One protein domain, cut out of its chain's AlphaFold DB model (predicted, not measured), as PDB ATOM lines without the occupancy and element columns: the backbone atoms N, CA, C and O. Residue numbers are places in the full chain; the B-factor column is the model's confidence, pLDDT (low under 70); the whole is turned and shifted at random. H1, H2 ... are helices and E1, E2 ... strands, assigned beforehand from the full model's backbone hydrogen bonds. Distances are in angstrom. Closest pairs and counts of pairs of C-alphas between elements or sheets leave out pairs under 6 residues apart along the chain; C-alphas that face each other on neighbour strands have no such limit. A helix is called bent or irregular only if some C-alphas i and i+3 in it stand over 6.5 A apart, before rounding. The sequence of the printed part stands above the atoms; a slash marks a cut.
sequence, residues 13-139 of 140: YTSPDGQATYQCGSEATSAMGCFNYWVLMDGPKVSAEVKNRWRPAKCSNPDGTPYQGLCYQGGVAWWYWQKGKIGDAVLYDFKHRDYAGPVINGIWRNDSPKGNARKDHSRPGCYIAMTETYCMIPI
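AT A GLANCE: This is residues 13 to 139 of the 140 residues of an uncharacterized protein of Cyanobium sp. NAT70 (UniProt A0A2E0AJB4). The model is a small closed barrel of seven strands, E2, E3, E5, E6, E7, E8 and E9, with a small two-stranded sheet, E1 and E4, and the short helix H1 outside it, E4 coming near E3. The printed part has 127 residues, with named elements in the order E1 H1 E2 E3 E4 E5 E6 E7 E8 E9. The barrel is mixed, and the E1 and E4 sheet is antiparallel. The class is mostly strand, though under half of the residues are in named elements. The whole is compact, with a radius of gyration of the C-alphas of 13.8 A and spans of 39 by 32 by 30 A.

HOW THE PARTS SIT: Residues 13 to 14 pair antiparallel with residues 20 to 21 of E1, residues 20 to 23. E1 is the antiparallel neighbour of E4, residues 70 to 72, with N 71 and O 22 2.8 A apart. H1, residues 26 to 29, is not on the barrel; its closest C-alpha to E4 is that of Glu 27, 7.5 A from that of Cys 71. H1 is irregular, with C-alphas 26 and 29 7.7 A apart; it is too short for an O i to N i+4 pair, and its one O i to N i+3 pair is not within hydrogen-bond range. E2, residues 37 to 42, and E3, residues 54 to 59, form a hairpin, with N 39 and O 55 2.8 A apart. E3 is parallel to E5, residues 78 to 81, at 28 degrees, with N 58 and O 79 2.8 A apart. E5, E6, residues 90 to 97, E7, residues 111 to 119, E8, residues 126 to 129, and E9, residues 132 to 138, form a meander, each strand the antiparallel neighbour of the one before. Their pairs within hydrogen-bond range include N 95 and O 80, 2.8 A, N 112 and O 96, 2.7 A, N 128 and O 118, 2.8 A, and N 134 and O 127, 2.8 A. E9 and E2 close the barrel, antiparallel, with N 40 and O 135 2.8 A apart.

IN THESE COORDINATES: E1 begins at C-alpha 20, (89.410, 211.218, 198.356). E2 is 16.3 A long and E3 15.9 A. E6, 19.3 A long, bends by 60 degrees at residue 93, and E7, 21.7 A long, by 54 degrees at residue 115. E9, 19.7 A long, ends at C-alpha 138, (92.584, 211.778, 182.997).

THE WHOLE: The C-alphas of Asn 105 and Ser 122, the two farthest apart, are 43.3 A apart. The printed part has no cut. The links E2 to E3 and E6 to E7 are long. The mean pLDDT of the printed part is 78.3, and residues 26 to 33, 59 to 68, 73 to 75 and 99 to 109 are under 70.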
ATOM      1  N   TYR A  13      85.853 213.983 194.753       70.12
ATOM      2  CA  TYR A  13      86.216 213.083 193.660       70.12
ATOM      3  C   TYR A  13      87.107 211.972 194.208       70.12
ATOM      4  O   TYR A  13      87.838 212.167 195.185       70.12
ATOM      5  N   THR A  14      87.053 210.790 193.601       75.31
ATOM      6  CA  THR A  14      87.786 209.617 194.088       75.31
ATOM      7  C   THR A  14      88.833 209.182 193.069       75.31
ATOM      8  O   THR A  14      88.536 209.041 191.885       75.31
ATOM      9  N   SER A  15      90.066 208.965 193.523       73.56
ATOM     10  CA  SER A  15      91.103 208.330 192.714       73.56
ATOM     11  C   SER A  15      90.717 206.887 192.362       73.56
ATOM     12  O   SER A  15      89.878 206.283 193.036       73.56
ATOM     13  N   PRO A  16      91.363 206.258 191.365       80.94
ATOM     14  CA  PRO A  16      91.034 204.880 190.997       80.94
ATOM     15  C   PRO A  16      91.335 203.853 192.098       80.94
ATOM     16  O   PRO A  16      90.808 202.746 192.060       80.94
ATOM     17  N   ASP A  17      92.179 204.198 193.076       79.69
ATOM     18  CA  ASP A  17      92.435 203.394 194.277       79.69
ATOM     19  C   ASP A  17      91.613 203.828 195.506       79.69
ATOM     20  O   ASP A  17      91.900 203.395 196.622       79.69
ATOM     21  N   GLY A  18      90.562 204.633 195.319       77.06
ATOM     22  CA  GLY A  18      89.580 204.931 196.366       77.06
ATOM     23  C   GLY A  18      89.926 206.118 197.268       77.06
ATOM     24  O   GLY A  18      89.245 206.342 198.267       77.06
ATOM     25  N   GLN A  19      90.975 206.877 196.959       76.38
ATOM     26  CA  GLN A  19      91.417 207.999 197.780       76.38
ATOM     27  C   GLN A  19      90.630 209.279 197.453       76.38
ATOM     28  O   GLN A  19      90.393 209.607 196.290       76.38
ATOM     29  N   ALA A  20      90.223 210.013 198.491       71.50
ATOM     30  CA  ALA A  20      89.410 211.218 198.356       71.50
ATOM     31  C   ALA A  20      90.233 212.440 197.914       71.50
ATOM     32  O   ALA A  20      91.350 212.675 198.380       71.50
ATOM     33  N   THR A  21      89.632 213.254 197.053       78.69
ATOM     34  CA  THR A  21      90.151 214.542 196.579       78.69
ATOM     35  C   THR A  21      89.056 215.594 196.578       78.69
ATOM     36  O   THR A  21      87.872 215.262 196.631       78.69
ATOM     37  N   TYR A  22      89.455 216.860 196.523       72.38
ATOM     38  CA  TYR A  22      88.548 218.003 196.561       72.38
ATOM     39  C   TYR A  22      88.875 218.995 195.446       72.38
ATOM     40  O   TYR A  22      89.971 218.968 194.879       72.38
ATOM     41  N   GLN A  23      87.919 219.849 195.092       77.44
ATOM     42  CA  GLN A  23      88.118 220.830 194.035       77.44
ATOM     43  C   GLN A  23      89.113 221.902 194.479       77.44
ATOM     44  O   GLN A  23      89.023 222.454 195.567       77.44
ATOM     45  N   CYS A  24      90.066 222.219 193.614       75.19
ATOM     46  CA  CYS A  24      91.019 223.284 193.863       75.19
ATOM     47  C   CYS A  24      90.362 224.656 194.027       75.19
ATOM     48  O   CYS A  24      89.613 225.089 193.148       75.19
ATOM     49  N   GLY A  25      90.783 225.392 195.054       70.38
ATOM     50  CA  GLY A  25      90.617 226.833 195.174       70.38
ATOM     51  C   GLY A  25      91.904 227.580 194.805       70.38
ATOM     52  O   GLY A  25      92.385 227.533 193.671       70.38
ATOM     53  N   SER A  26      92.478 228.305 195.767       65.00
ATOM     54  CA  SER A  26      93.700 229.108 195.588       65.00
ATOM     55  C   SER A  26      95.002 228.288 195.632       65.00
ATOM     56  O   SER A  26      96.099 228.826 195.476       65.00
ATOM     57  N   GLU A  27      94.902 226.970 195.794       63.06
ATOM     58  CA  GLU A  27      96.000 226.040 196.056       63.06
ATOM     59  C   GLU A  27      96.906 225.736 194.853       63.06
ATOM     60  O   GLU A  27      97.892 225.012 195.013       63.06
ATOM     61  N   ALA A  28      96.633 226.287 193.665       58.50
ATOM     62  CA  ALA A  28      97.296 225.931 192.404       58.50
ATOM     63  C   ALA A  28      98.836 226.046 192.408       58.50
ATOM     64  O   ALA A  28      99.507 225.378 191.609       58.50
ATOM     65  N   THR A  29      99.388 226.882 193.291       52.62
ATOM     66  CA  THR A  29     100.831 227.107 193.493       52.62
ATOM     67  C   THR A  29     101.360 226.553 194.822       52.62
ATOM     68  O   THR A  29     102.562 226.613 195.075       52.62
ATOM     69  N   SER A  30     100.486 225.998 195.664       56.47
ATOM     70  CA  SER A  30     100.826 225.463 196.982       56.47
ATOM     71  C   SER A  30     101.368 224.030 196.906       56.47
ATOM     72  O   SER A  30     101.323 223.375 195.862       56.47
ATOM     73  N   ALA A  31     101.840 223.510 198.044       50.91
ATOM     74  CA  ALA A  31     102.195 222.098 198.182       50.91
ATOM     75  C   ALA A  31     101.001 221.153 197.934       50.91
ATOM     76  O   ALA A  31     101.228 220.003 197.566       50.91
ATOM     77  N   MET A  32      99.758 221.640 198.088       56.28
ATOM     78  CA  MET A  32      98.541 220.862 197.827       56.28
ATOM     79  C   MET A  32      98.236 220.704 196.336       56.28
ATOM     80  O   MET A  32      97.608 219.707 196.019       56.28
ATOM     81  N   GLY A  33      98.739 221.610 195.477       68.06
ATOM     82  CA  GLY A  33      98.810 221.540 194.008       68.06
ATOM     83  C   GLY A  33      97.525 221.157 193.256       68.06
ATOM     84  O   GLY A  33      96.827 220.222 193.604       68.06
ATOM     85  N   CYS A  34      97.211 221.833 192.153       77.00
ATOM     86  CA  CYS A  34      96.090 221.400 191.310       77.00
ATOM     87  C   CYS A  34      96.514 220.377 190.266       77.00
ATOM     88  O   CYS A  34      97.482 220.612 189.540       77.00
ATOM     89  N   PHE A  35      95.760 219.283 190.178       81.00
ATOM     90  CA  PHE A  35      96.062 218.117 189.349       81.00
ATOM     91  C   PHE A  35      94.923 217.788 188.391       81.00
ATOM     92  O   PHE A  35      93.773 218.173 188.609       81.00
ATOM     93  N   ASN A  36      95.263 217.061 187.329       78.75
ATOM     94  CA  ASN A  36      94.319 216.651 186.287       78.75
ATOM     95  C   ASN A  36      94.529 215.271 185.709       78.75
ATOM     96  O   ASN A  36      93.777 214.850 184.832       78.75
ATOM     97  N   TYR A  37      95.533 214.571 186.210       83.12
ATOM     98  CA  TYR A  37      95.778 213.197 185.846       83.12
ATOM     99  C   TYR A  37      96.065 212.388 187.098       83.12
ATOM    100  O   TYR A  37      96.658 212.880 188.059       83.12
ATOM    101  N   TRP A  38      95.680 211.123 187.045       87.12
ATOM    102  CA  TRP A  38      96.203 210.099 187.926       87.12
ATOM    103  C   TRP A  38      97.396 209.435 187.261       87.12
ATOM    104  O   TRP A  38      97.391 209.207 186.052       87.12
ATOM    105  N   VAL A  39      98.414 209.111 188.051       89.25
ATOM    106  CA  VAL A  39      99.621 208.421 187.605       89.25
ATOM    107  C   VAL A  39      99.871 207.188 188.451       89.25
ATOM    108  O   VAL A  39      99.919 207.261 189.678       89.25
ATOM    109  N   LEU A  40     100.052 206.061 187.775       90.50
ATOM    110  CA  LEU A  40     100.480 204.796 188.344       90.50
ATOM    111  C   LEU A  40     101.936 204.554 187.963       90.50
ATOM    112  O   LEU A  40     102.305 204.687 186.793       90.50
ATOM    113  N   MET A  41     102.754 204.185 188.945       89.44
ATOM    114  CA  MET A  41     104.181 203.978 188.733       89.44
ATOM    115  C   MET A  41     104.606 202.526 188.861       89.44
ATOM    116  O   MET A  41     104.203 201.811 189.784       89.44
ATOM    117  N   ASP A  42     105.530 202.144 187.984       88.00
ATOM    118  CA  ASP A  42     106.292 200.909 188.085       88.00
ATOM    119  C   ASP A  42     107.764 201.115 187.692       88.00
ATOM    120  O   ASP A  42     108.179 202.170 187.206       88.00
ATOM    121  N   GLY A  43     108.579 200.098 187.958       85.69
ATOM    122  CA  GLY A  43     109.995 200.082 187.609       85.69
ATOM    123  C   GLY A  43     110.899 199.680 188.776       85.69
ATOM    124  O   GLY A  43     110.462 199.627 189.928       85.69
ATOM    125  N   PRO A  44     112.177 199.381 188.495       84.69
ATOM    126  CA  PRO A  44     113.138 198.872 189.475       84.69
ATOM    127  C   PRO A  44     113.509 199.859 190.592       84.69
ATOM    128  O   PRO A  44     114.056 199.428 191.601       84.69
ATOM    129  N   LYS A  45     113.246 201.165 190.428       84.25
ATOM    130  CA  LYS A  45     113.586 202.207 191.420       84.25
ATOM    131  C   LYS A  45     112.388 202.745 192.210       84.25
ATOM    132  O   LYS A  45     112.578 203.554 193.113       84.25
ATOM    133  N   VAL A  46     111.175 202.286 191.901       83.75
ATOM    134  CA  VAL A  46     109.959 202.717 192.601       83.75
ATOM    135  C   VAL A  46     109.877 202.005 193.952       83.75
ATOM    136  O   VAL A  46     109.936 200.775 194.013       83.75
ATOM    137  N   SER A  47     109.735 202.766 195.042       82.94
ATOM    138  CA  SER A  47     109.578 202.195 196.383       82.94
ATOM    139  C   SER A  47     108.256 201.428 196.513       82.94
ATOM    140  O   SER A  47     107.265 201.737 195.849       82.94
ATOM    141  N   ALA A  48     108.218 200.431 197.403       82.19
ATOM    142  CA  ALA A  48     107.031 199.597 197.618       82.19
ATOM    143  C   ALA A  48     105.793 200.397 198.064       82.19
ATOM    144  O   ALA A  48     104.671 199.997 197.782       82.19
ATOM    145  N   GLU A  49     105.997 201.532 198.733       75.62
ATOM    146  CA  GLU A  49     104.919 202.419 199.174       75.62
ATOM    147  C   GLU A  49     104.186 203.086 198.004       75.62
ATOM    148  O   GLU A  49     102.992 203.369 198.090       75.62
ATOM    149  N   VAL A  50     104.900 203.377 196.917       78.19
ATOM    150  CA  VAL A  50     104.349 204.148 195.798       78.19
ATOM    151  C   VAL A  50     104.022 203.257 194.605       78.19
ATOM    152  O   VAL A  50     103.159 203.587 193.795       78.19
ATOM    153  N   LYS A  51     104.659 202.088 194.524       83.12
ATOM    154  CA  LYS A  51     104.348 201.075 193.523       83.12
ATOM    155  C   LYS A  51     102.881 200.651 193.631       83.12
ATOM    156  O   LYS A  51     102.386 200.383 194.722       83.12
ATOM    157  N   ASN A  52     102.204 200.558 192.487       81.00
ATOM    158  CA  ASN A  52     100.791 200.176 192.379       81.00
ATOM    159  C   ASN A  52      99.794 201.094 193.118       81.00
ATOM    160  O   ASN A  52      98.666 200.676 193.366       81.00
ATOM    161  N   ARG A  53     100.180 202.327 193.465       84.31
ATOM    162  CA  ARG A  53      99.257 203.335 194.004       84.31
ATOM    163  C   ARG A  53      99.080 204.470 193.015       84.31
ATOM    164  O   ARG A  53     100.066 204.937 192.440       84.31
ATOM    165  N   TRP A  54      97.842 204.912 192.835       86.94
ATOM    166  CA  TRP A  54      97.556 206.066 192.000       86.94
ATOM    167  C   TRP A  54      97.935 207.329 192.747       86.94
ATOM    168  O   TRP A  54      97.646 207.503 193.933       86.94
ATOM    169  N   ARG A  55      98.623 208.218 192.042       86.00
ATOM    170  CA  ARG A  55      99.070 209.487 192.588       86.00
ATOM    171  C   ARG A  55      98.698 210.639 191.668       86.00
ATOM    172  O   ARG A  55      98.604 210.436 190.458       86.00
ATOM    173  N   PRO A  56      98.489 211.841 192.211       84.81
ATOM    174  CA  PRO A  56      98.152 212.984 191.387       84.81
ATOM    175  C   PRO A  56      99.294 213.387 190.447       84.81
ATOM    176  O   PRO A  56     100.479 213.297 190.785       84.81
ATOM    177  N   ALA A  57      98.932 213.901 189.276       83.69
ATOM    178  CA  ALA A  57      99.842 214.596 188.386       83.69
ATOM    179  C   ALA A  57      99.190 215.784 187.679       83.69
ATOM    180  O   ALA A  57      97.978 215.839 187.456       83.69
ATOM    181  N   LYS A  58     100.040 216.742 187.312       80.38
ATOM    182  CA  LYS A  58      99.669 217.998 186.671       80.38
ATOM    183  C   LYS A  58     100.340 218.135 185.311       80.38
ATOM    184  O   LYS A  58     101.567 218.152 185.213       80.38
ATOM    185  N   CYS A  59      99.539 218.390 184.287       66.12
ATOM    186  CA  CYS A  59     100.027 219.053 183.086       66.12
ATOM    187  C   CYS A  59     100.103 220.561 183.344       66.12
ATOM    188  O   CYS A  59      99.124 221.157 183.799       66.12
ATOM    189  N   SER A  60     101.230 221.203 183.033       62.41
ATOM    190  CA  SER A  60     101.237 222.666 182.924       62.41
ATOM    191  C   SER A  60     100.235 223.079 181.844       62.41
ATOM    192  O   SER A  60     100.231 222.479 180.764       62.41
ATOM    193  N   ASN A  61      99.376 224.065 182.121       58.94
ATOM    194  CA  ASN A  61      98.512 224.589 181.069       58.94
ATOM    195  C   ASN A  61      99.395 225.153 179.942       58.94
ATOM    196  O   ASN A  61     100.393 225.815 180.246       58.94
ATOM    197  N   PRO A  62      99.053 224.925 178.660       47.56
ATOM    198  CA  PRO A  62      99.827 225.444 177.530       47.56
ATOM    199  C   PRO A  62     100.010 226.968 177.550       47.56
ATOM    200  O   PRO A  62     100.949 227.478 176.948       47.56
ATOM    201  N   ASP A  63      99.116 227.680 178.240       59.69
ATOM    202  CA  ASP A  63      99.085 229.136 178.392       59.69
ATOM    203  C   ASP A  63      99.658 229.635 179.736       59.69
ATOM    204  O   ASP A  63      99.664 230.835 180.001       59.69
ATOM    205  N   GLY A  64     100.139 228.732 180.599       54.88
ATOM    206  CA  GLY A  64     100.678 229.068 181.919       54.88
ATOM    207  C   GLY A  64      99.638 229.514 182.956       54.88
ATOM    208  O   GLY A  64     100.028 229.945 184.043       54.88
ATOM    209  N   THR A  65      98.338 229.412 182.668       58.78
ATOM    210  CA  THR A  65      97.278 229.809 183.607       58.78
ATOM    211  C   THR A  65      97.164 228.852 184.806       58.78
ATOM    212  O   THR A  65      97.552 227.679 184.715       58.78
ATOM    213  N   PRO A  66      96.632 229.319 185.957       55.06
ATOM    214  CA  PRO A  66      96.318 228.454 187.088       55.06
ATOM    215  C   PRO A  66      95.344 227.343 186.686       55.06
ATOM    216  O   PRO A  66      94.322 227.591 186.051       55.06
ATOM    217  N   TYR A  67      95.667 226.112 187.070       63.62
ATOM    218  CA  TYR A  67      94.853 224.950 186.740       63.62
ATOM    219  C   TYR A  67      93.610 224.883 187.638       63.62
ATOM    220  O   TYR A  67      93.753 224.905 188.860       63.62
ATOM    221  N   GLN A  68      92.418 224.752 187.049       66.69
ATOM    222  CA  GLN A  68      91.191 224.390 187.766       66.69
ATOM    223  C   GLN A  68      91.090 222.864 187.808       66.69
ATOM    224  O   GLN A  68      90.667 222.237 186.842       66.69
ATOM    225  N   GLY A  69      91.562 222.266 188.898       72.69
ATOM    226  CA  GLY A  69      91.640 220.813 189.040       72.69
ATOM    227  C   GLY A  69      91.251 220.329 190.405       72.69
ATOM    228  O   GLY A  69      90.493 220.988 191.112       72.69
ATOM    229  N   LEU A  70      91.806 219.183 190.770       76.88
ATOM    230  CA  LEU A  70      91.622 218.614 192.092       76.88
ATOM    231  C   LEU A  70      92.883 218.781 192.926       76.88
ATOM    232  O   LEU A  70      93.997 218.665 192.408       76.88
ATOM    233  N   CYS A  71      92.690 219.023 194.216       77.38
ATOM    234  CA  CYS A  71      93.719 218.949 195.234       77.38
ATOM    235  C   CYS A  71      93.577 217.653 196.025       77.38
ATOM    236  O   CYS A  71      92.488 217.103 196.220       77.38
ATOM    237  N   TYR A  72      94.719 217.175 196.502       73.44
ATOM    238  CA  TYR A  72      94.784 215.969 197.303       73.44
ATOM    239  C   TYR A  72      94.826 216.307 198.791       73.44
ATOM    240  O   TYR A  72      95.632 217.132 199.227       73.44
ATOM    241  N   GLN A  73      94.001 215.633 199.592       61.09
ATOM    242  CA  GLN A  73      94.013 215.798 201.041       61.09
ATOM    243  C   GLN A  73      95.047 214.843 201.660       61.09
ATOM    244  O   GLN A  73      94.942 213.630 201.517       61.09
ATOM    245  N   GLY A  74      96.064 215.370 202.350       58.91
ATOM    246  CA  GLY A  74      96.996 214.529 203.123       58.91
ATOM    247  C   GLY A  74      98.392 214.319 202.535       58.91
ATOM    248  O   GLY A  74      99.025 213.311 202.819       58.91
ATOM    249  N   GLY A  75      98.910 215.282 201.778       67.00
ATOM    250  CA  GLY A  75     100.352 215.402 201.601       67.00
ATOM    251  C   GLY A  75     101.029 214.259 200.854       67.00
ATOM    252  O   GLY A  75     101.952 213.616 201.350       67.00
ATOM    253  N   VAL A  76     100.560 214.020 199.635       73.88
ATOM    254  CA  VAL A  76     101.114 213.001 198.744       73.88
ATOM    255  C   VAL A  76     102.089 213.615 197.752       73.88
ATOM    256  O   VAL A  76     101.913 214.744 197.289       73.88
ATOM    257  N   ALA A  77     103.106 212.842 197.395       76.75
ATOM    258  CA  ALA A  77     103.948 213.174 196.264       76.75
ATOM    259  C   ALA A  77     103.140 213.201 194.955       76.75
ATOM    260  O   ALA A  77     102.176 212.445 194.793       76.75
ATOM    261  N   TRP A  78     103.553 214.057 194.021       81.25
ATOM    262  CA  TRP A  78     102.898 214.236 192.726       81.25
ATOM    263  C   TRP A  78     103.891 214.519 191.602       81.25
ATOM    264  O   TRP A  78     105.062 214.810 191.839       81.25
ATOM    265  N   TRP A  79     103.433 214.427 190.354       87.62
ATOM    266  CA  TRP A  79     104.284 214.569 189.168       87.62
ATOM    267  C   TRP A  79     103.800 215.679 188.257       87.62
ATOM    268  O   TRP A  79     102.607 215.945 188.164       87.62
ATOM    269  N   TYR A  80     104.721 216.328 187.557       86.06
ATOM    270  CA  TYR A  80     104.357 217.322 186.559       86.06
ATOM    271  C   TYR A  80     105.412 217.469 185.476       86.06
ATOM    272  O   TYR A  80     106.547 217.023 185.621       86.06
ATOM    273  N   TRP A  81     105.031 218.114 184.381       88.31
ATOM    274  CA  TRP A  81     105.920 218.462 183.278       88.31
ATOM    275  C   TRP A  81     105.629 219.881 182.801       88.31
ATOM    276  O   TRP A  81     104.539 220.418 183.034       88.31
ATOM    277  N   GLN A  82     106.615 220.509 182.163       83.00
ATOM    278  CA  GLN A  82     106.522 221.916 181.759       83.00
ATOM    279  C   GLN A  82     106.081 222.088 180.306       83.00
ATOM    280  O   GLN A  82     105.458 223.094 179.981       83.00
ATOM    281  N   LYS A  83     106.371 221.116 179.430       85.06
ATOM    282  CA  LYS A  83     106.007 221.190 178.010       85.06
ATOM    283  C   LYS A  83     105.604 219.832 177.439       85.06
ATOM    284  O   LYS A  83     106.188 218.804 177.779       85.06
ATOM    285  N   GLY A  84     104.640 219.868 176.524       82.44
ATOM    286  CA  GLY A  84     103.998 218.696 175.928       82.44
ATOM    287  C   GLY A  84     102.658 218.390 176.595       82.44
ATOM    288  O   GLY A  84     102.351 218.900 177.671       82.44
ATOM    289  N   LYS A  85     101.854 217.557 175.944       82.94
ATOM    290  CA  LYS A  85     100.587 217.030 176.461       82.94
ATOM    291  C   LYS A  85     100.578 215.509 176.368       82.94
ATOM    292  O   LYS A  85     101.278 214.923 175.542       82.94
ATOM    293  N   ILE A  86      99.764 214.862 177.197       82.88
ATOM    294  CA  ILE A  86      99.559 213.415 177.085       82.88
ATOM    295  C   ILE A  86      99.080 213.085 175.667       82.88
ATOM    296  O   ILE A  86      98.223 213.760 175.102       82.88
ATOM    297  N   GLY A  87      99.696 212.063 175.080       85.06
ATOM    298  CA  GLY A  87      99.578 211.717 173.668       85.06
ATOM    299  C   GLY A  87     100.840 212.037 172.866       85.06
ATOM    300  O   GLY A  87     101.181 211.244 171.980       85.06
ATOM    301  N   ASP A  88     101.563 213.106 173.218       90.25
ATOM    302  CA  ASP A  88     102.811 213.504 172.558       90.25
ATOM    303  C   ASP A  88     103.909 212.449 172.751       90.25
ATOM    304  O   ASP A  88     103.902 211.678 173.716       90.25
ATOM    305  N   ALA A  89     104.885 212.428 171.838       93.69
ATOM    306  CA  ALA A  89     106.008 211.490 171.891       93.69
ATOM    307  C   ALA A  89     106.929 211.722 173.104       93.69
ATOM    308  O   ALA A  89     107.547 210.777 173.602       93.69
ATOM    309  N   VAL A  90     107.028 212.970 173.570       93.50
ATOM    310  CA  VAL A  90     107.900 213.376 174.676       93.50
ATOM    311  C   VAL A  90     107.190 214.410 175.545       93.50
ATOM    312  O   VAL A  90     106.665 215.395 175.028       93.50
ATOM    313  N   LEU A  91     107.235 214.205 176.860       91.88
ATOM    314  CA  LEU A  91     106.932 215.216 177.870       91.88
ATOM    315  C   LEU A  91     108.256 215.771 178.400       91.88
ATOM    316  O   LEU A  91     109.136 215.012 178.817       91.88
ATOM    317  N   TYR A  92     108.413 217.088 178.352       91.12
ATOM    318  CA  TYR A  92     109.660 217.768 178.691       91.12
ATOM    319  C   TYR A  92     109.648 218.281 180.128       91.12
ATOM    320  O   TYR A  92     108.612 218.719 180.639       91.12
ATOM    321  N   ASP A  93     110.827 218.263 180.748       89.62
ATOM    322  CA  ASP A  93     111.049 218.724 182.123       89.62
ATOM    323  C   ASP A  93     110.114 218.039 183.127       89.62
ATOM    324  O   ASP A  93     109.499 218.679 183.983       89.62
ATOM    325  N   PHE A  94     110.008 216.716 182.997       90.25
ATOM    326  CA  PHE A  94     109.274 215.853 183.907       90.25
ATOM    327  C   PHE A  94     109.923 215.897 185.291       90.25
ATOM    328  O   PHE A  94     111.141 215.729 185.447       90.25
ATOM    329  N   LYS A  95     109.110 216.150 186.311       88.56
ATOM    330  CA  LYS A  95     109.533 216.368 187.691       88.56
ATOM    331  C   LYS A  95     108.620 215.605 188.636       88.56
ATOM    332  O   LYS A  95     107.413 215.508 188.434       88.56
ATOM    333  N   HIS A  96     109.238 215.079 189.679       85.94
ATOM    334  CA  HIS A  96     108.582 214.517 190.844       85.94
ATOM    335  C   HIS A  96     108.632 215.557 191.961       85.94
ATOM    336  O   HIS A  96     109.718 216.037 192.273       85.94
ATOM    337  N   ARG A  97     107.494 215.898 192.559       80.81
ATOM    338  CA  ARG A  97     107.405 216.789 193.711       80.81
ATOM    339  C   ARG A  97     107.043 215.987 194.959       80.81
ATOM    340  O   ARG A  97     105.950 215.438 195.038       80.81
ATOM    341  N   ASP A  98     107.951 215.946 195.929       76.44
ATOM    342  CA  ASP A  98     107.748 215.244 197.204       76.44
ATOM    343  C   ASP A  98     107.025 216.134 198.229       76.44
ATOM    344  O   ASP A  98     107.436 217.258 198.484       76.44
ATOM    345  N   TYR A  99     105.969 215.672 198.885       69.00
ATOM    346  CA  TYR A  99     105.306 216.495 199.900       69.00
ATOM    347  C   TYR A  99     106.219 216.859 201.088       69.00
ATOM    348  O   TYR A  99     106.097 217.955 201.633       69.00
ATOM    349  N   ALA A 100     107.167 215.990 201.456       66.06
ATOM    350  CA  ALA A 100     107.992 216.150 202.658       66.06
ATOM    351  C   ALA A 100     109.301 216.941 202.447       66.06
ATOM    352  O   ALA A 100     110.153 216.972 203.339       66.06
ATOM    353  N   GLY A 101     109.510 217.558 201.279       63.44
ATOM    354  CA  GLY A 101     110.785 218.223 200.993       63.44
ATOM    355  C   GLY A 101     111.033 219.492 201.828       63.44
ATOM    356  O   GLY A 101     110.104 220.091 202.366       63.44
ATOM    357  N   PRO A 102     112.296 219.935 201.949       58.22
ATOM    358  CA  PRO A 102     112.665 221.048 202.816       58.22
ATOM    359  C   PRO A 102     112.103 222.390 202.325       58.22
ATOM    360  O   PRO A 102     112.108 222.700 201.129       58.22
ATOM    361  N   VAL A 103     111.686 223.231 203.274       58.62
ATOM    362  CA  VAL A 103     111.388 224.647 203.027       58.62
ATOM    363  C   VAL A 103     112.691 225.435 203.106       58.62
ATOM    364  O   VAL A 103     113.317 225.499 204.160       58.62
ATOM    365  N   ILE A 104     113.097 226.065 202.005       59.59
ATOM    366  CA  ILE A 104     114.274 226.940 201.952       59.59
ATOM    367  C   ILE A 104     113.792 228.348 201.613       59.59
ATOM    368  O   ILE A 104     113.217 228.565 200.547       59.59
ATOM    369  N   ASN A 105     114.023 229.307 202.513       62.09
ATOM    370  CA  ASN A 105     113.571 230.700 202.378       62.09
ATOM    371  C   ASN A 105     112.052 230.835 202.147       62.09
ATOM    372  O   ASN A 105     111.614 231.627 201.316       62.09
ATOM    373  N   GLY A 106     111.242 230.024 202.835       55.41
ATOM    374  CA  GLY A 106     109.781 230.014 202.669       55.41
ATOM    375  C   GLY A 106     109.283 229.333 201.385       55.41
ATOM    376  O   GLY A 106     108.080 229.295 201.151       55.41
ATOM    377  N   ILE A 107     110.184 228.773 200.568       56.91
ATOM    378  CA  ILE A 107     109.857 228.073 199.321       56.91
ATOM    379  C   ILE A 107     110.079 226.572 199.518       56.91
ATOM    380  O   ILE A 107     111.179 226.142 199.870       56.91
ATOM    381  N   TRP A 108     109.053 225.766 199.250       58.66
ATOM    382  CA  TRP A 108     109.174 224.308 199.207       58.66
ATOM    383  C   TRP A 108     110.112 223.900 198.066       58.66
ATOM    384  O   TRP A 108     109.824 224.143 196.893       58.66
ATOM    385  N   ARG A 109     111.262 223.308 198.403       66.56
ATOM    386  CA  ARG A 109     112.232 222.781 197.435       66.56
ATOM    387  C   ARG A 109     112.178 221.266 197.435       66.56
ATOM    388  O   ARG A 109     113.058 220.585 197.946       66.56
ATOM    389  N   ASN A 110     111.107 220.767 196.850       75.06
ATOM    390  CA  ASN A 110     110.772 219.356 196.801       75.06
ATOM    391  C   ASN A 110     110.715 218.784 195.377       75.06
ATOM    392  O   ASN A 110     110.312 217.638 195.186       75.06
ATOM    393  N   ASP A 111     111.141 219.566 194.385       80.25
ATOM    394  CA  ASP A 111     111.184 219.148 192.989       80.25
ATOM    395  C   ASP A 111     112.445 218.340 192.684       80.25
ATOM    396  O   ASP A 111     113.562 218.855 192.659       80.25
ATOM    397  N   SER A 112     112.240 217.067 192.382       86.31
ATOM    398  CA  SER A 112     113.236 216.133 191.881       86.31
ATOM    399  C   SER A 112     113.101 216.004 190.359       86.31
ATOM    400  O   SER A 112     112.105 215.450 189.878       86.31
ATOM    401  N   PRO A 113     114.071 216.494 189.564       89.50
ATOM    402  CA  PRO A 113     114.016 216.373 188.114       89.50
ATOM    403  C   PRO A 113     114.163 214.915 187.672       89.50
ATOM    404  O   PRO A 113     115.066 214.202 188.107       89.50
ATOM    405  N   LYS A 114     113.285 214.488 186.763       90.81
ATOM    406  CA  LYS A 114     113.317 213.177 186.096       90.81
ATOM    407  C   LYS A 114     113.770 213.277 184.630       90.81
ATOM    408  O   LYS A 114     113.984 212.256 183.982       90.81
ATOM    409  N   GLY A 115     113.972 214.495 184.121       92.62
ATOM    410  CA  GLY A 115     114.385 214.755 182.741       92.62
ATOM    411  C   GLY A 115     113.201 214.698 181.780       92.62
ATOM    412  O   GLY A 115     112.113 215.148 182.116       92.62
ATOM    413  N   ASN A 116     113.397 214.150 180.582       95.38
ATOM    414  CA  ASN A 116     112.310 213.979 179.617       95.38
ATOM    415  C   ASN A 116     111.651 212.609 179.790       95.38
ATOM    416  O   ASN A 116     112.352 211.599 179.889       95.38
ATOM    417  N   ALA A 117     110.320 212.570 179.754       95.12
ATOM    418  CA  ALA A 117     109.555 211.331 179.734       95.12
ATOM    419  C   ALA A 117     109.174 210.990 178.287       95.12
ATOM    420  O   ALA A 117     108.562 211.800 177.593       95.12
ATOM    421  N   ARG A 118     109.552 209.808 177.803       96.75
ATOM    422  CA  ARG A 118     109.258 209.352 176.434       96.75
ATOM    423  C   ARG A 118     108.070 208.411 176.439       96.75
ATOM    424  O   ARG A 118     107.959 207.592 177.342       96.75
ATOM    425  N   LYS A 119     107.201 208.514 175.439       94.81
ATOM    426  CA  LYS A 119     106.027 207.648 175.325       94.81
ATOM    427  C   LYS A 119     106.444 206.175 175.280       94.81
ATOM    428  O   LYS A 119     107.336 205.803 174.519       94.81
ATOM    429  N   ASP A 120     105.797 205.350 176.092       94.56
ATOM    430  CA  ASP A 120     105.936 203.901 176.027       94.56
ATOM    431  C   ASP A 120     105.043 203.376 174.898       94.56
ATOM    432  O   ASP A 120     103.815 203.404 174.978       94.56
ATOM    433  N   HIS A 121     105.658 202.909 173.813       88.94
ATOM    434  CA  HIS A 121     104.919 202.389 172.662       88.94
ATOM    435  C   HIS A 121     104.253 201.033 172.928       88.94
ATOM    436  O   HIS A 121     103.363 200.647 172.175       88.94
ATOM    437  N   SER A 122     104.658 200.321 173.985       90.00
ATOM    438  CA  SER A 122     104.068 199.034 174.366       90.00
ATOM    439  C   SER A 122     102.812 199.180 175.230       90.00
ATOM    440  O   SER A 122     102.014 198.247 175.307       90.00
ATOM    441  N   ARG A 123     102.613 200.344 175.865       87.12
ATOM    442  CA  ARG A 123     101.509 200.600 176.799       87.12
ATOM    443  C   ARG A 123     100.868 201.969 176.538       87.12
ATOM    444  O   ARG A 123     101.463 202.998 176.865       87.12
ATOM    445  N   PRO A 124      99.649 202.010 175.969       83.81
ATOM    446  CA  PRO A 124      98.926 203.257 175.737       83.81
ATOM    447  C   PRO A 124      98.796 204.096 177.017       83.81
ATOM    448  O   PRO A 124      98.463 203.571 178.073       83.81
ATOM    449  N   GLY A 125      99.059 205.402 176.918       84.75
ATOM    450  CA  GLY A 125      98.962 206.326 178.057       84.75
ATOM    451  C   GLY A 125     100.137 206.277 179.045       84.75
ATOM    452  O   GLY A 125     100.104 206.991 180.044       84.75
ATOM    453  N   CYS A 126     101.179 205.483 178.778       93.75
ATOM    454  CA  CYS A 126     102.353 205.385 179.643       93.75
ATOM    455  C   CYS A 126     103.583 206.104 179.071       93.75
ATOM    456  O   CYS A 126     103.766 206.218 177.857       93.75
ATOM    457  N   TYR A 127     104.443 206.577 179.971       95.19
ATOM    458  CA  TYR A 127     105.692 207.269 179.667       95.19
ATOM    459  C   TYR A 127     106.842 206.716 180.504       95.19
ATOM    460  O   TYR A 127     106.665 206.407 181.676       95.19
ATOM    461  N   ILE A 128     108.036 206.644 179.928       95.38
ATOM    462  CA  ILE A 128     109.262 206.221 180.601       95.38
ATOM    463  C   ILE A 128     110.124 207.454 180.859       95.38
ATOM    464  O   ILE A 128     110.522 208.142 179.915       95.38
ATOM    465  N   ALA A 129     110.446 207.711 182.125       94.19
ATOM    466  CA  ALA A 129     111.429 208.714 182.529       94.19
ATOM    467  C   ALA A 129     112.494 208.050 183.408       94.19
ATOM    468  O   ALA A 129     112.177 207.316 184.343       94.19
ATOM    469  N   MET A 130     113.771 208.293 183.102       90.50
ATOM    470  CA  MET A 130     114.900 207.559 183.687       90.50
ATOM    471  C   MET A 130     114.756 206.035 183.509       90.50
ATOM    472  O   MET A 130     115.013 205.516 182.428       90.50
ATOM    473  N   THR A 131     114.363 205.322 184.565       89.62
ATOM    474  CA  THR A 131     114.168 203.863 184.599       89.62
ATOM    475  C   THR A 131     112.805 203.494 185.189       89.62
ATOM    476  O   THR A 131     112.647 202.402 185.722       89.62
ATOM    477  N   GLU A 132     111.855 204.424 185.200       91.62
ATOM    478  CA  GLU A 132     110.536 204.277 185.818       91.62
ATOM    479  C   GLU A 132     109.467 204.529 184.753       91.62
ATOM    480  O   GLU A 132     109.643 205.400 183.892       91.62
ATOM    481  N   THR A 133     108.367 203.780 184.814       93.75
ATOM    482  CA  THR A 133     107.201 204.024 183.962       93.75
ATOM    483  C   THR A 133     106.122 204.746 184.747       93.75
ATOM    484  O   THR A 133     105.842 204.413 185.895       93.75
ATOM    485  N   TYR A 134     105.482 205.692 184.075       93.06
ATOM    486  CA  TYR A 134     104.402 206.534 184.545       93.06
ATOM    487  C   TYR A 134     103.199 206.330 183.624       93.06
ATOM    488  O   TYR A 134     103.175 206.858 182.513       93.06
ATOM    489  N   CYS A 135     102.223 205.538 184.057       91.88
ATOM    490  CA  CYS A 135     100.978 205.304 183.328       91.88
ATOM    491  C   CYS A 135      99.908 206.283 183.793       91.88
ATOM    492  O   CYS A 135      99.666 206.386 184.992       91.88
ATOM    493  N   MET A 136      99.303 207.018 182.861       89.69
ATOM    494  CA  MET A 136      98.482 208.184 183.177       89.69
ATOM    495  C   MET A 136      97.043 208.002 182.705       89.69
ATOM    496  O   MET A 136      96.819 207.543 181.585       89.69
ATOM    497  N   ILE A 137      96.081 208.425 183.525       85.00
ATOM    498  CA  ILE A 137      94.676 208.549 183.123       85.00
ATOM    499  C   ILE A 137      94.145 209.944 183.477       85.00
ATOM    500  O   ILE A 137      94.560 210.497 184.501       85.00
ATOM    501  N   PRO A 138      93.274 210.542 182.647       77.75
ATOM    502  CA  PRO A 138      92.584 211.778 182.997       77.75
ATOM    503  C   PRO A 138      91.769 211.622 184.280       77.75
ATOM    504  O   PRO A 138      91.289 210.535 184.596       77.75
ATOM    505  N   ILE A 139      91.625 212.722 185.009       77.25
ATOM    506  CA  ILE A 139      90.600 212.848 186.042       77.25
ATOM    507  C   ILE A 139      89.284 213.197 185.334       77.25
ATOM    508  O   ILE A 139      89.256 214.157 184.562       77.25
TER     509      ILE A 139